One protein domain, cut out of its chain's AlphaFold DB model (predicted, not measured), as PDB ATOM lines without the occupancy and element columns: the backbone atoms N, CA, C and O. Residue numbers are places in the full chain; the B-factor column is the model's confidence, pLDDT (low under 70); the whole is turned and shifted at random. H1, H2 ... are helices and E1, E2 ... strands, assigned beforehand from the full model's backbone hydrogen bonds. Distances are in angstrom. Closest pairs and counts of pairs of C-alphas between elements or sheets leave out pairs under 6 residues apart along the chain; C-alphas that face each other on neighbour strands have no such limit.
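Overview. This is residues 17 to 133 of the 134 residues of an uncharacterized protein of Salinivibrio sp. ES.052 (UniProt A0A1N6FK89). A twisted wall of three strands, E1 E2 E3, has two helices side by side over one face, the long H1 and the shorter H3, while the short H2 stands about perpendicular to H1 and meets it near Ala 54, the last residue of H2. The long link of residues 104 to 127 passes round the E3 edge and returns past the other face to small H4. The printed part has 117 residues, with named elements H1 H2 H3 E1 E2 E3 H4 along the chain, mixed in class; the antiparallel sheet, order E1 E2 E3, is a meander, each strand the antiparallel neighbour of the one before. It is compact, with radius of gyration of the C-alphas 13.5 A and spans of 37 by 30 by 24 A.

Along the chain. Find C-alpha 77 at (287.216, 376.151, 278.551), where E1, residues 77 to 84, begins and runs 22.9 A. E2, residues 87 to 94, spans 23.9 A, and E3, residues 97 to 103, 18.5 A. H1, residues 17 to 39, runs 33.1 A from (284.171, 393.226, 278.473). Then look for H2, residues 47 to 54, 10.6 A; H3, residues 61 to 71, 15.2 A; and H4, residues 128 to 131, 5.0 A.

Arrangement. Hairpin E1 and E2 has N 80 and O 91 at 2.8 A; hairpin E2 and E3 has N 90 and O 102 at 3.0 A. On the same face, H1 lies over E2 and E3 at a height over the sheet of 8.2 A, and H3 over E1 at 9.7 A. H1 and H3 touch, C-alphas of Met 22 and Leu 65 closest at 5.9 A, at a shallow tilt of 21 degrees, opposite ways. With residues 29 to 37 alone H1 touches H2, about perpendicular at 84 degrees, C-alphas of Val 33 and Ala 54 closest at 5.1 A. H2 and H4 only graze the sheet. Every O i to N i+4 pair is within hydrogen-bond range in H1 and H2, 6 of 7 in H3; H4 is too short for one.

Size, cuts and confidence. The farthest C-alphas, of Gly 44 and Ser 116, are 39.4 A apart. The printed part has no cut; the link E3 to H4 is long, and no printed residue is under 70 in pLDDT.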
ATOM      1  N   GLU A  17     285.499 393.032 277.879       95.88
ATOM      2  CA  GLU A  17     284.171 393.226 278.473       95.88
ATOM      3  C   GLU A  17     283.622 391.900 279.006       95.88
ATOM      4  O   GLU A  17     283.460 391.744 280.211       95.88
ATOM      5  N   VAL A  18     283.520 390.899 278.130       97.94
ATOM      6  CA  VAL A  18     283.024 389.561 278.484       97.94
ATOM      7  C   VAL A  18     283.896 388.901 279.559       97.94
ATOM      8  O   VAL A  18     283.388 388.233 280.451       97.94
ATOM      9  N   MET A  19     285.218 389.110 279.532       98.19
ATOM     10  CA  MET A  19     286.107 388.581 280.572       98.19
ATOM     11  C   MET A  19     285.859 389.215 281.949       98.19
ATOM     12  O   MET A  19     286.061 388.540 282.957       98.19
ATOM     13  N   TYR A  20     285.430 390.479 282.019       98.06
ATOM     14  CA  TYR A  20     285.023 391.087 283.287       98.06
ATOM     15  C   TYR A  20     283.674 390.556 283.773       98.06
ATOM     16  O   TYR A  20     283.536 390.318 284.972       98.06
ATOM     17  N   ASP A  21     282.727 390.298 282.871       98.25
ATOM     18  CA  ASP A  21     281.457 389.656 283.230       98.25
ATOM     19  C   ASP A  21     281.700 388.245 283.786       98.25
ATOM     20  O   ASP A  21     281.203 387.892 284.856       98.25
ATOM     21  N   MET A  22     282.572 387.471 283.129       98.50
ATOM     22  CA  MET A  22     283.025 386.169 283.625       98.50
ATOM     23  C   MET A  22     283.700 386.270 284.995       98.50
ATOM     24  O   MET A  22     283.413 385.454 285.866       98.50
ATOM     25  N   ALA A  23     284.581 387.253 285.205       98.25
ATOM     26  CA  ALA A  23     285.248 387.447 286.493       98.25
ATOM     27  C   ALA A  23     284.242 387.764 287.609       98.25
ATOM     28  O   ALA A  23     284.356 387.224 288.706       98.25
ATOM     29  N   SER A  24     283.219 388.575 287.318       97.69
ATOM     30  CA  SER A  24     282.143 388.858 288.271       97.69
ATOM     31  C   SER A  24     281.378 387.592 288.654       97.69
ATOM     32  O   SER A  24     281.172 387.341 289.836       97.69
ATOM     33  N   ILE A  25     280.996 386.764 287.677       98.19
ATOM     34  CA  ILE A  25     280.278 385.514 287.959       98.19
ATOM     35  C   ILE A  25     281.176 384.522 288.704       98.19
ATOM     36  O   ILE A  25     280.721 383.893 289.658       98.19
ATOM     37  N   LEU A  26     282.444 384.377 288.303       98.38
ATOM     38  CA  LEU A  26     283.383 383.482 288.979       98.38
ATOM     39  C   LEU A  26     283.541 383.864 290.451       98.38
ATOM     40  O   LEU A  26     283.568 382.977 291.296       98.38
ATOM     41  N   LYS A  27     283.595 385.165 290.742       97.50
ATOM     42  CA  LYS A  27     283.638 385.686 292.105       97.50
ATOM     43  C   LYS A  27     282.386 385.343 292.906       97.50
ATOM     44  O   LYS A  27     282.477 384.890 294.037       97.50
ATOM     45  N   ASP A  28     281.202 385.541 292.337       97.44
ATOM     46  CA  ASP A  28     279.961 385.209 293.044       97.44
ATOM     47  C   ASP A  28     279.901 383.706 293.366       97.44
ATOM     48  O   ASP A  28     279.496 383.304 294.459       97.44
ATOM     49  N   VAL A  29     280.353 382.866 292.429       97.88
ATOM     50  CA  VAL A  29     280.439 381.415 292.620       97.88
ATOM     51  C   VAL A  29     281.500 381.053 293.663       97.88
ATOM     52  O   VAL A  29     281.220 380.240 294.544       97.88
ATOM     53  N   SER A  30     282.702 381.635 293.601       97.31
ATOM     54  CA  SER A  30     283.770 381.375 294.573       97.31
ATOM     55  C   SER A  30     283.315 381.767 295.982       97.31
ATOM     56  O   SER A  30     283.499 380.981 296.911       97.31
ATOM     57  N   GLN A  31     282.649 382.918 296.136       96.81
ATOM     58  CA  GLN A  31     282.095 383.407 297.402       96.81
ATOM     59  C   GLN A  31     280.992 382.496 297.941       96.81
ATOM     60  O   GLN A  31     280.969 382.189 299.134       96.81
ATOM     61  N   ALA A  32     280.091 382.021 297.079       97.31
ATOM     62  CA  ALA A  32     279.055 381.081 297.485       97.31
ATOM     63  C   ALA A  32     279.658 379.760 297.992       97.31
ATOM     64  O   ALA A  32     279.225 379.233 299.018       97.31
ATOM     65  N   VAL A  33     280.676 379.233 297.303       97.38
ATOM     66  CA  VAL A  33     281.339 377.979 297.694       97.38
ATOM     67  C   VAL A  33     282.171 378.151 298.959       97.38
ATOM     68  O   VAL A  33     282.109 377.295 299.837       97.38
ATOM     69  N   ASP A  34     282.895 379.260 299.098       96.19
ATOM     70  CA  ASP A  34     283.607 379.608 300.331       96.19
ATOM     71  C   ASP A  34     282.641 379.725 301.527       96.19
ATOM     72  O   ASP A  34     282.899 379.192 302.608       96.19
ATOM     73  N   GLY A  35     281.470 380.333 301.313       95.44
ATOM     74  CA  GLY A  35     280.395 380.396 302.300       95.44
ATOM     75  C   GLY A  35     279.843 379.020 302.685       95.44
ATOM     76  O   GLY A  35     279.675 378.745 303.873       95.44
ATOM     77  N   GLU A  36     279.600 378.138 301.712       96.94
ATOM     78  CA  GLU A  36     279.154 376.760 301.966       96.94
ATOM     79  C   GLU A  36     280.209 375.964 302.749       96.94
ATOM     80  O   GLU A  36     279.859 375.221 303.663       96.94
ATOM     81  N   LEU A  37     281.502 376.150 302.465       95.44
ATOM     82  CA  LEU A  37     282.584 375.514 303.227       95.44
ATOM     83  C   LEU A  37     282.623 375.967 304.692       95.44
ATOM     84  O   LEU A  37     282.919 375.156 305.569       95.44
ATOM     85  N   LYS A  38     282.319 377.242 304.961       93.75
ATOM     86  CA  LYS A  38     282.377 377.833 306.308       93.75
ATOM     87  C   LYS A  38     281.126 377.583 307.141       93.75
ATOM     88  O   LYS A  38     281.224 377.409 308.354       93.75
ATOM     89  N   TRP A  39     279.959 377.598 306.505       94.50
ATOM     90  CA  TRP A  39     278.671 377.650 307.204       94.50
ATOM     91  C   TRP A  39     277.709 376.527 306.811       94.50
ATOM     92  O   TRP A  39     276.705 376.321 307.494       94.50
ATOM     93  N   GLY A  40     277.993 375.814 305.723       94.31
ATOM     94  CA  GLY A  40     277.203 374.683 305.251       94.31
ATOM     95  C   GLY A  40     277.540 373.379 305.973       94.31
ATOM     96  O   GLY A  40     278.510 373.266 306.724       94.31
ATOM     97  N   ASN A  41     276.722 372.353 305.728       94.69
ATOM     98  CA  ASN A  41     277.009 370.997 306.189       94.69
ATOM     99  C   ASN A  41     277.757 370.231 305.093       94.69
ATOM    100  O   ASN A  41     277.136 369.646 304.205       94.69
ATOM    101  N   THR A  42     279.085 370.260 305.160       95.69
ATOM    102  CA  THR A  42     279.976 369.710 304.128       95.69
ATOM    103  C   THR A  42     280.615 368.373 304.509       95.69
ATOM    104  O   THR A  42     281.328 367.778 303.699       95.69
ATOM    105  N   GLU A  43     280.347 367.859 305.714       94.69
ATOM    106  CA  GLU A  43     280.967 366.632 306.215       94.69
ATOM    107  C   GLU A  43     280.606 365.422 305.337       94.69
ATOM    108  O   GLU A  43     279.438 365.121 305.085       94.69
ATOM    109  N   GLY A  44     281.633 364.723 304.848       94.94
ATOM    110  CA  GLY A  44     281.476 363.550 303.985       94.94
ATOM    111  C   GLY A  44     280.984 363.847 302.562       94.94
ATOM    112  O   GLY A  44     280.765 362.904 301.801       94.94
ATOM    113  N   LEU A  45     280.817 365.119 302.179       96.56
ATOM    114  CA  LEU A  45     280.427 365.499 300.822       96.56
ATOM    115  C   LEU A  45     281.635 365.549 299.879       96.56
ATOM    116  O   LEU A  45     282.749 365.888 300.274       96.56
ATOM    117  N   SER A  46     281.398 365.240 298.603       95.38
ATOM    118  CA  SER A  46     282.389 365.476 297.551       95.38
ATOM    119  C   SER A  46     282.457 366.962 297.183       95.38
ATOM    120  O   SER A  46     281.508 367.717 297.414       95.38
ATOM    121  N   GLN A  47     283.555 367.371 296.548       93.19
ATOM    122  CA  GLN A  47     283.742 368.736 296.051       93.19
ATOM    123  C   GLN A  47     282.611 369.162 295.106       93.19
ATOM    124  O   GLN A  47     282.054 370.248 295.248       93.19
ATOM    125  N   GLU A  48     282.203 368.285 294.190       94.00
ATOM    126  CA  GLU A  48     281.115 368.552 293.246       94.00
ATOM    127  C   GLU A  48     279.788 368.765 293.975       94.00
ATOM    128  O   GLU A  48     278.987 369.614 293.581       94.00
ATOM    129  N   LYS A  49     279.551 368.016 295.060       96.69
ATOM    130  CA  LYS A  49     278.328 368.151 295.845       96.69
ATOM    131  C   LYS A  49     278.307 369.446 296.655       96.69
ATOM    132  O   LYS A  49     277.256 370.077 296.723       96.69
ATOM    133  N   ILE A  50     279.448 369.860 297.205       97.25
ATOM    134  CA  ILE A  50     279.600 371.144 297.907       97.25
ATOM    135  C   ILE A  50     279.345 372.305 296.938       97.25
ATOM    136  O   ILE A  50     278.512 373.161 297.215       97.25
ATOM    137  N   ILE A  51     279.965 372.287 295.754       96.19
ATOM    138  CA  ILE A  51     279.739 373.311 294.719       96.19
ATOM    139  C   ILE A  51     278.274 373.318 294.262       96.19
ATOM    140  O   ILE A  51     277.668 374.379 294.112       96.19
ATOM    141  N   SER A  52     277.677 372.138 294.065       95.69
ATOM    142  CA  SER A  52     276.261 372.025 293.712       95.69
ATOM    143  C   SER A  52     275.363 372.645 294.777       95.69
ATOM    144  O   SER A  52     274.460 373.380 294.401       95.69
ATOM    145  N   ASN A  53     275.608 372.385 296.068       97.06
ATOM    146  CA  ASN A  53     274.857 372.988 297.170       97.06
ATOM    147  C   ASN A  53     275.003 374.517 297.194       97.06
ATOM    148  O   ASN A  53     273.995 375.221 297.236       97.06
ATOM    149  N   ALA A  54     276.237 375.018 297.105       97.00
ATOM    150  CA  ALA A  54     276.546 376.445 297.134       97.00
ATOM    151  C   ALA A  54     275.850 377.236 296.013       97.00
ATOM    152  O   ALA A  54     275.441 378.377 296.196       97.00
ATOM    153  N   THR A  55     275.692 376.614 294.842       96.06
ATOM    154  CA  THR A  55     275.115 377.243 293.646       96.06
ATOM    155  C   THR A  55     273.605 377.019 293.498       96.06
ATOM    156  O   THR A  55     273.015 377.494 292.529       96.06
ATOM    157  N   LEU A  56     272.935 376.348 294.450       95.44
ATOM    158  CA  LEU A  56     271.503 376.010 294.347       95.44
ATOM    159  C   LEU A  56     270.584 377.224 294.174       95.44
ATOM    160  O   LEU A  56     269.539 377.111 293.536       95.44
ATOM    161  N   THR A  57     270.940 378.368 294.758       93.12
ATOM    162  CA  THR A  57     270.144 379.602 294.673       93.12
ATOM    163  C   THR A  57     270.331 380.334 293.345       93.12
ATOM    164  O   THR A  57     269.421 381.048 292.934       93.12
ATOM    165  N   ASN A  58     271.452 380.104 292.651       95.62
ATOM    166  CA  ASN A  58     271.808 380.715 291.368       95.62
ATOM    167  C   ASN A  58     272.366 379.665 290.377       95.62
ATOM    168  O   ASN A  58     273.502 379.781 289.907       95.62
ATOM    169  N   PRO A  59     271.584 378.633 290.009       94.81
ATOM    170  CA  PRO A  59     272.093 377.466 289.280       94.81
ATOM    171  C   PRO A  59     272.539 377.769 287.841       94.81
ATOM    172  O   PRO A  59     273.184 376.936 287.206       94.81
ATOM    173  N   SER A  60     272.198 378.944 287.304       96.12
ATOM    174  CA  SER A  60     272.586 379.367 285.957       96.12
ATOM    175  C   SER A  60     274.020 379.887 285.859       96.12
ATOM    176  O   SER A  60     274.537 379.940 284.751       96.12
ATOM    177  N   GLN A  61     274.685 380.241 286.966       96.50
ATOM    178  CA  GLN A  61     276.005 380.893 286.929       96.50
ATOM    179  C   GLN A  61     277.099 380.023 286.291       96.50
ATOM    180  O   GLN A  61     277.843 380.499 285.438       96.50
ATOM    181  N   LEU A  62     277.185 378.739 286.658       96.12
ATOM    182  CA  LEU A  62     278.184 377.825 286.090       96.12
ATOM    183  C   LEU A  62     277.962 377.574 284.581       96.12
ATOM    184  O   LEU A  62     278.924 377.714 283.825       96.12
ATOM    185  N   PRO A  63     276.734 377.269 284.107       97.19
ATOM    186  CA  PRO A  63     276.447 377.232 282.671       97.19
ATOM    187  C   PRO A  63     276.722 378.554 281.941       97.19
ATOM    188  O   PRO A  63     277.230 378.535 280.822       97.19
ATOM    189  N   GLU A  64     276.411 379.697 282.559       98.00
ATOM    190  CA  GLU A  64     276.627 381.020 281.961       98.00
ATOM    191  C   GLU A  64     278.117 381.298 281.719       98.00
ATOM    192  O   GLU A  64     278.484 381.813 280.664       98.00
ATOM    193  N   LEU A  65     279.003 380.873 282.631       98.19
ATOM    194  CA  LEU A  65     280.455 380.974 282.426       98.19
ATOM    195  C   LEU A  65     280.916 380.259 281.148       98.19
ATOM    196  O   LEU A  65     281.791 380.770 280.451       98.19
ATOM    197  N   GLU A  66     280.328 379.110 280.798       97.06
ATOM    198  CA  GLU A  66     280.651 378.400 279.553       97.06
ATOM    199  C   GLU A  66     280.141 379.124 278.299       97.06
ATOM    200  O   GLU A  66     280.764 379.037 277.233       97.06
ATOM    201  N   VAL A  67     279.003 379.815 278.400       98.19
ATOM    202  CA  VAL A  67     278.451 380.644 277.320       98.19
ATOM    203  C   VAL A  67     279.361 381.847 277.089       98.19
ATOM    204  O   VAL A  67     279.889 382.011 275.986       98.19
ATOM    205  N   LEU A  68     279.643 382.608 278.148       98.38
ATOM    206  CA  LEU A  68     280.521 383.774 278.098       98.38
ATOM    207  C   LEU A  68     281.943 383.404 277.664       98.38
ATOM    208  O   LEU A  68     282.557 384.137 276.895       98.38
ATOM    209  N   ALA A  69     282.463 382.238 278.059       97.88
ATOM    210  CA  ALA A  69     283.767 381.765 277.600       97.88
ATOM    211  C   ALA A  69     283.844 381.698 276.064       97.88
ATOM    212  O   ALA A  69     284.820 382.161 275.464       97.88
ATOM    213  N   LYS A  70     282.799 381.185 275.402       97.25
ATOM    214  CA  LYS A  70     282.739 381.126 273.932       97.25
ATOM    215  C   LYS A  70     282.700 382.526 273.323       97.25
ATOM    216  O   LYS A  70     283.427 382.792 272.365       97.25
ATOM    217  N   GLU A  71     281.910 383.430 273.897       97.50
ATOM    218  CA  GLU A  71     281.828 384.834 273.468       97.50
ATOM    219  C   GLU A  71     283.161 385.579 273.655       97.50
ATOM    220  O   GLU A  71     283.586 386.357 272.795       97.50
ATOM    221  N   ALA A  72     283.891 385.261 274.725       96.31
ATOM    222  CA  ALA A  72     285.221 385.778 275.020       96.31
ATOM    223  C   ALA A  72     286.335 385.162 274.157       96.31
ATOM    224  O   ALA A  72     287.489 385.579 274.289       96.31
ATOM    225  N   LYS A  73     286.010 384.231 273.246       96.25
ATOM    226  CA  LYS A  73     286.954 383.490 272.386       96.25
ATOM    227  C   LYS A  73     287.874 382.526 273.147       96.25
ATOM    228  O   LYS A  73     288.985 382.248 272.694       96.25
ATOM    229  N   VAL A  74     287.420 382.004 274.283       97.69
ATOM    230  CA  VAL A  74     288.040 380.856 274.959       97.69
ATOM    231  C   VAL A  74     287.695 379.601 274.162       97.69
ATOM    232  O   VAL A  74     286.523 379.311 273.927       97.69
ATOM    233  N   THR A  75     288.704 378.863 273.702       96.06
ATOM    234  CA  THR A  75     288.499 377.727 272.790       96.06
ATOM    235  C   THR A  75     288.522 376.386 273.506       96.06
ATOM    236  O   THR A  75     287.904 375.436 273.031       96.06
ATOM    237  N   ASN A  76     289.196 376.302 274.653       97.75
ATOM    238  CA  ASN A  76     289.248 375.104 275.484       97.75
ATOM    239  C   ASN A  76     288.942 375.461 276.945       97.75
ATOM    240  O   ASN A  76     289.838 375.519 277.786       97.75
ATOM    241  N   TYR A  77     287.669 375.759 277.219       98.31
ATOM    242  CA  TYR A  77     287.216 376.151 278.551       98.31
ATOM    243  C   TYR A  77     287.448 375.035 279.570       98.31
ATOM    244  O   TYR A  77     287.032 373.892 279.375       98.31
ATOM    245  N   ARG A  78     288.096 375.388 280.679       98.31
ATOM    246  CA  ARG A  78     288.265 374.518 281.843       98.31
ATOM    247  C   ARG A  78     288.057 375.340 283.103       98.31
ATOM    248  O   ARG A  78     288.608 376.433 283.209       98.31
ATOM    249  N   LEU A  79     287.325 374.778 284.055       97.94
ATOM    250  CA  LEU A  79     287.208 375.297 285.411       97.94
ATOM    251  C   LEU A  79     287.911 374.315 286.350       97.94
ATOM    252  O   LEU A  79     287.539 373.144 286.411       97.94
ATOM    253  N   LEU A  80     288.940 374.788 287.045       97.88
ATOM    254  CA  LEU A  80     289.617 374.062 288.111       97.88
ATOM    255  C   LEU A  80     289.151 374.617 289.451       97.88
ATOM    256  O   LEU A  80     288.949 375.825 289.578       97.88
ATOM    257  N   GLN A  81     288.984 373.743 290.438       95.75
ATOM    258  CA  GLN A  81     288.655 374.148 291.798       95.75
ATOM    259  C   GLN A  81     289.474 373.336 292.797       95.75
ATOM    260  O   GLN A  81     289.717 372.146 292.590       95.75
ATOM    261  N   GLU A  82     289.872 373.988 293.881       95.62
ATOM    262  CA  GLU A  82     290.604 373.385 294.986       95.62
ATOM    263  C   GLU A  82     290.106 373.968 296.308       95.62
ATOM    264  O   GLU A  82     289.781 375.155 296.395       95.62
ATOM    265  N   PHE A  83     290.043 373.130 297.344       94.81
ATOM    266  CA  PHE A  83     289.730 373.566 298.701       94.81
ATOM    267  C   PHE A  83     291.003 373.611 299.538       94.81
ATOM    268  O   PHE A  83     291.649 372.590 299.768       94.81
ATOM    269  N   GLN A  84     291.337 374.802 300.025       94.06
ATOM    270  CA  GLN A  84     292.555 375.073 300.780       94.06
ATOM    271  C   GLN A  84     292.188 375.590 302.173       94.06
ATOM    272  O   GLN A  84     291.705 376.711 302.334       94.06
ATOM    273  N   GLY A  85     292.388 374.759 303.201       87.56
ATOM    274  CA  GLY A  85     292.175 375.166 304.596       87.56
ATOM    275  C   GLY A  85     290.755 375.664 304.903       87.56
ATOM    276  O   GLY A  85     290.598 376.565 305.718       87.56
ATOM    277  N   GLY A  86     289.738 375.112 304.232       89.56
ATOM    278  CA  GLY A  86     288.341 375.534 304.387       89.56
ATOM    279  C   GLY A  86     287.929 376.740 303.537       89.56
ATOM    280  O   GLY A  86     286.820 377.232 303.712       89.56
ATOM    281  N   ASN A  87     288.786 377.200 302.621       93.38
ATOM    282  CA  ASN A  87     288.446 378.223 301.634       93.38
ATOM    283  C   ASN A  87     288.406 377.622 300.227       93.38
ATOM    284  O   ASN A  87     289.105 376.644 299.936       93.38
ATOM    285  N   ALA A  88     287.601 378.220 299.354       94.94
ATOM    286  CA  ALA A  88     287.518 377.833 297.951       94.94
ATOM    287  C   ALA A  88     288.505 378.636 297.101       94.94
ATOM    288  O   ALA A  88     288.596 379.851 297.256       94.94
ATOM    289  N   VAL A  89     289.177 377.972 296.159       97.25
ATOM    290  CA  VAL A  89     289.930 378.618 295.079       97.25
ATOM    291  C   VAL A  89     289.427 378.083 293.750       97.25
ATOM    292  O   VAL A  89     289.325 376.868 293.561       97.25
ATOM    293  N   MET A  90     289.103 378.982 292.825       98.06
ATOM    294  CA  MET A  90     288.641 378.620 291.489       98.06
ATOM    295  C   MET A  90     289.463 379.310 290.411       98.06
ATOM    296  O   MET A  90     289.793 380.484 290.530       98.06
ATOM    297  N   LEU A  91     289.753 378.582 289.335       98.62
ATOM    298  CA  LEU A  91     290.558 379.039 288.206       98.62
ATOM    299  C   LEU A  91     289.861 378.686 286.890       98.62
ATOM    300  O   LEU A  91     289.571 377.518 286.629       98.62
ATOM    301  N   ILE A  92     289.652 379.682 286.028       98.62
ATOM    302  CA  ILE A  92     289.223 379.469 284.640       98.62
ATOM    303  C   ILE A  92     290.441 379.493 283.710       98.62
ATOM    304  O   ILE A  92     291.285 380.392 283.790       98.62
ATOM    305  N   CYS A  93     290.496 378.536 282.782       98.69
ATOM    306  CA  CYS A  93     291.548 378.410 281.776       98.69
ATOM    307  C   CYS A  93     291.015 378.351 280.337       98.69
ATOM    308  O   CYS A  93     289.885 377.937 280.080       98.69
ATOM    309  N   ASP A  94     291.910 378.674 279.400       98.44
ATOM    310  CA  ASP A  94     291.831 378.343 277.976       98.44
ATOM    311  C   ASP A  94     292.911 377.295 277.657       98.44
ATOM    312  O   ASP A  94     294.061 377.627 277.367       98.44
ATOM    313  N   GLY A  95     292.576 376.013 277.793       98.19
ATOM    314  CA  GLY A  95     293.525 374.910 277.657       98.19
ATOM    315  C   GLY A  95     294.548 374.892 278.790       98.19
ATOM    316  O   GLY A  95     294.207 374.564 279.929       98.19
ATOM    317  N   ASP A  96     295.808 375.188 278.477       97.88
ATOM    318  CA  ASP A  96     296.927 375.279 279.424       97.88
ATOM    319  C   ASP A  96     297.225 376.723 279.875       97.88
ATOM    320  O   ASP A  96     298.147 376.947 280.660       97.88
ATOM    321  N   VAL A  97     296.447 377.705 279.411       98.25
ATOM    322  CA  VAL A  97     296.590 379.127 279.750       98.25
ATOM    323  C   VAL A  97     295.611 379.496 280.863       98.25
ATOM    324  O   VAL A  97     294.400 379.380 280.671       98.25
ATOM    325  N   ALA A  98     296.103 379.990 282.000       98.38
ATOM    326  CA  ALA A  98     295.246 380.573 283.031       98.38
ATOM    327  C   ALA A  98     294.641 381.901 282.557       98.38
ATOM    328  O   ALA A  98     295.329 382.727 281.948       98.38
ATOM    329  N   LEU A  99     293.359 382.116 282.856       98.44
ATOM    330  CA  LEU A  99     292.647 383.345 282.505       98.44
ATOM    331  C   LEU A  99     292.343 384.195 283.729       98.44
ATOM    332  O   LEU A  99     292.614 385.395 283.702       98.44
ATOM    333  N   MET A 100     291.805 383.596 284.784       98.44
ATOM    334  CA  MET A 100     291.400 384.305 285.995       98.44
ATOM    335  C   MET A 100     291.275 383.341 287.168       98.44
ATOM    336  O   MET A 100     290.900 382.189 286.960       98.44
ATOM    337  N   GLU A 101     291.590 383.806 288.367       98.06
ATOM    338  CA  GLU A 101     291.607 382.983 289.574       98.06
ATOM    339  C   GLU A 101     291.160 383.807 290.773       98.06
ATOM    340  O   GLU A 101     291.544 384.974 290.892       98.06
ATOM    341  N   ASP A 102     290.337 383.199 291.622       98.12
ATOM    342  CA  ASP A 102     289.685 383.880 292.732       98.12
ATOM    343  C   ASP A 102     289.492 382.952 293.933       98.12
ATOM    344  O   ASP A 102     289.130 381.776 293.786       98.12
ATOM    345  N   ALA A 103     289.742 383.502 295.115       94.31
ATOM    346  CA  ALA A 103     289.419 382.943 296.406       94.31
ATOM    347  C   ALA A 103     288.241 383.740 296.985       94.31
ATOM    348  O   ALA A 103     288.358 384.918 297.314       94.31
ATOM    349  N   GLY A 104     287.094 383.081 297.150       90.75
ATOM    350  CA  GLY A 104     285.807 383.711 297.489       90.75
ATOM    351  C   GLY A 104     285.699 384.342 298.883       90.75
ATOM    352  O   GLY A 104     284.607 384.550 299.397       90.75
ATOM    353  N   CYS A 105     286.813 384.612 299.543       91.06
ATOM    354  CA  CYS A 105     286.873 385.074 300.919       91.06
ATOM    355  C   CYS A 105     287.004 386.598 301.054       91.06
ATOM    356  O   CYS A 105     286.920 387.110 302.174       91.06
ATOM    357  N   ASN A 106     287.219 387.330 299.954       87.19
ATOM    358  CA  ASN A 106     287.379 388.782 299.968       87.19
ATOM    359  C   ASN A 106     286.455 389.499 298.961       87.19
ATOM    360  O   ASN A 106     285.707 388.887 298.197       87.19
ATOM    361  N   ALA A 107     286.427 390.833 299.056       86.75
ATOM    362  CA  ALA A 107     285.535 391.681 298.271       86.75
ATOM    363  C   ALA A 107     286.147 392.162 296.949       86.75
ATOM    364  O   ALA A 107     285.414 392.724 296.135       86.75
ATOM    365  N   GLU A 108     287.443 391.992 296.721       90.50
ATOM    366  CA  GLU A 108     288.070 392.285 295.431       90.50
ATOM    367  C   GLU A 108     288.089 391.007 294.581       90.50
ATOM    368  O   GLU A 108     287.549 389.989 294.990       90.50
ATOM    369  N   PHE A 109     288.570 391.088 293.344       94.00
ATOM    370  CA  PHE A 109     288.796 389.900 292.522       94.00
ATOM    371  C   PHE A 109     290.298 389.641 292.473       94.00
ATOM    372  O   PHE A 109     291.054 390.565 292.151       94.00
ATOM    373  N   ASP A 110     290.743 388.428 292.783       95.75
ATOM    374  CA  ASP A 110     292.141 388.231 293.177       95.75
ATOM    375  C   ASP A 110     293.147 388.333 292.025       95.75
ATOM    376  O   ASP A 110     294.166 389.033 292.140       95.75
ATOM    377  N   LYS A 111     292.928 387.601 290.921       97.00
ATOM    378  CA  LYS A 111     293.915 387.501 289.833       97.00
ATOM    379  C   LYS A 111     293.306 387.538 288.439       97.00
ATOM    380  O   LYS A 111     292.514 386.694 288.033       97.00
ATOM    381  N   ILE A 112     293.806 388.486 287.648       96.94
ATOM    382  CA  ILE A 112     293.494 388.667 286.226       96.94
ATOM    383  C   ILE A 112     294.713 388.260 285.393       96.94
ATOM    384  O   ILE A 112     295.732 388.952 285.409       96.94
ATOM    385  N   TYR A 113     294.599 387.186 284.609       97.19
ATOM    386  CA  TYR A 113     295.681 386.685 283.751       97.19
ATOM    387  C   TYR A 113     295.447 386.959 282.257       97.19
ATOM    388  O   TYR A 113     296.405 387.137 281.501       97.19
ATOM    389  N   TRP A 114     294.193 387.087 281.813       96.50
ATOM    390  CA  TRP A 114     293.841 387.206 280.387       96.50
ATOM    391  C   TRP A 114     294.379 388.462 279.677       96.50
ATOM    392  O   TRP A 114     294.430 388.501 278.448       96.50
ATOM    393  N   LYS A 115     294.809 389.488 280.425       94.38
ATOM    394  CA  LYS A 115     295.457 390.697 279.878       94.38
ATOM    395  C   LYS A 115     296.890 390.441 279.398       94.38
ATOM    396  O   LYS A 115     297.434 391.225 278.626       94.38
ATOM    397  N   SER A 116     297.533 389.382 279.880       94.38
ATOM    398  CA  SER A 116     298.893 388.985 279.501       94.38
ATOM    399  C   SER A 116     299.023 387.462 279.608       94.38
ATOM    400  O   SER A 116     299.756 386.969 280.470       94.38
ATOM    401  N   PRO A 117     298.288 386.713 278.763       94.06
ATOM    402  CA  PRO A 117     298.172 385.268 278.884       94.06
ATOM    403  C   PRO A 117     299.522 384.587 278.665       94.06
ATOM    404  O   PRO A 117     300.297 384.980 277.789       94.06
ATOM    405  N   ARG A 118     299.791 383.540 279.448       96.31
ATOM    406  CA  ARG A 118     301.026 382.754 279.366       96.31
ATOM    407  C   ARG A 118     300.693 381.264 279.239       96.31
ATOM    408  O   ARG A 118     299.852 380.788 279.997       96.31
ATOM    409  N   PRO A 119     301.331 380.526 278.318       96.50
ATOM    410  CA  PRO A 119     301.149 379.078 278.223       96.50
ATOM    411  C   PRO A 119     301.671 378.373 279.479       96.50
ATOM    412  O   PRO A 119     302.513 378.925 280.192       96.50
ATOM    413  N   ASN A 120     301.209 377.146 279.714       97.06
ATOM    414  CA  ASN A 120     301.563 376.306 280.863       97.06
ATOM    415  C   ASN A 120     301.352 376.983 282.229       97.06
ATOM    416  O   ASN A 120     302.157 376.814 283.142       97.06
ATOM    417  N   THR A 121     300.288 377.773 282.362       97.88
ATOM    418  CA  THR A 121     299.929 378.448 283.622       97.88
ATOM    419  C   THR A 121     298.603 377.987 284.210       97.88
ATOM    420  O   THR A 121     298.243 378.457 285.280       97.88
ATOM    421  N   CYS A 122     297.878 377.072 283.553       98.25
ATOM    422  CA  CYS A 122     296.622 376.509 284.057       98.25
ATOM    423  C   CYS A 122     296.857 375.534 285.228       98.25
ATOM    424  O   CYS A 122     296.708 374.315 285.102       98.25
ATOM    425  N   SER A 123     297.244 376.098 286.363       97.75
ATOM    426  CA  SER A 123     297.348 375.470 287.672       97.75
ATOM    427  C   SER A 123     296.958 376.500 288.725       97.75
ATOM    428  O   SER A 123     297.265 377.682 288.568       97.75
ATOM    429  N   ILE A 124     296.294 376.054 289.787       96.75
ATOM    430  CA  ILE A 124     295.967 376.917 290.923       96.75
ATOM    431  C   ILE A 124     297.277 377.355 291.591       96.75
ATOM    432  O   ILE A 124     298.161 376.533 291.835       96.75
ATOM    433  N   ASN A 125     297.425 378.663 291.800       93.81
ATOM    434  CA  ASN A 125     298.604 379.301 292.392       93.81
ATOM    435  C   ASN A 125     298.245 380.228 293.558       93.81
ATOM    436  O   ASN A 125     299.148 380.658 294.279       93.81
ATOM    437  N   LEU A 126     296.967 380.584 293.727       94.38
ATOM    438  CA  LEU A 126     296.540 381.344 294.892       94.38
ATOM    439  C   LEU A 126     296.730 380.522 296.168       94.38
ATOM    440  O   LEU A 126     296.348 379.356 296.239       94.38
ATOM    441  N   ASP A 127     297.307 381.180 297.170       93.56
ATOM    442  CA  ASP A 127     297.381 380.694 298.541       93.56
ATOM    443  C   ASP A 127     296.214 381.300 299.321       93.56
ATOM    444  O   ASP A 127     296.259 382.461 299.751       93.56
ATOM    445  N   ALA A 128     295.148 380.519 299.484       92.50
ATOM    446  CA  ALA A 128     293.969 380.973 300.202       92.50
ATOM    447  C   ALA A 128     294.263 381.234 301.685       92.50
ATOM    448  O   ALA A 128     293.628 382.093 302.281       92.50
ATOM    449  N   ALA A 129     295.236 380.555 302.302       87.69
ATOM    450  CA  ALA A 129     295.563 380.802 303.705       87.69
ATOM    451  C   ALA A 129     296.159 382.205 303.904       87.69
ATOM    452  O   ALA A 129     295.845 382.873 304.892       87.69
ATOM    453  N   ALA A 130     296.972 382.664 302.949       89.56
ATOM    454  CA  ALA A 130     297.555 384.003 302.952       89.56
ATOM    455  C   ALA A 130     296.563 385.109 302.548       89.56
ATOM    456  O   ALA A 130     296.698 386.242 303.006       89.56
ATOM    457  N   LEU A 131     295.591 384.806 301.680       90.06
ATOM    458  CA  LEU A 131     294.607 385.783 301.193       90.06
ATOM    459  C   LEU A 131     293.368 385.898 302.080       90.06
ATOM    460  O   LEU A 131     292.852 386.993 302.284       90.06
ATOM    461  N   CYS A 132     292.898 384.775 302.612       88.31
ATOM    462  CA  CYS A 132     291.661 384.676 303.380       88.31
ATOM    463  C   CYS A 132     291.882 384.838 304.887       88.31
ATOM    464  O   CYS A 132     291.032 384.425 305.680       88.31
ATOM    465  N   SER A 133     293.026 385.405 305.288       74.00
ATOM    466  CA  SER A 133     293.359 385.673 306.684       74.00
ATOM    467  C   SER A 133     292.409 386.737 307.251       74.00
ATOM    468  O   SER A 133     292.641 387.934 307.088       74.00
TER     469      SER A 133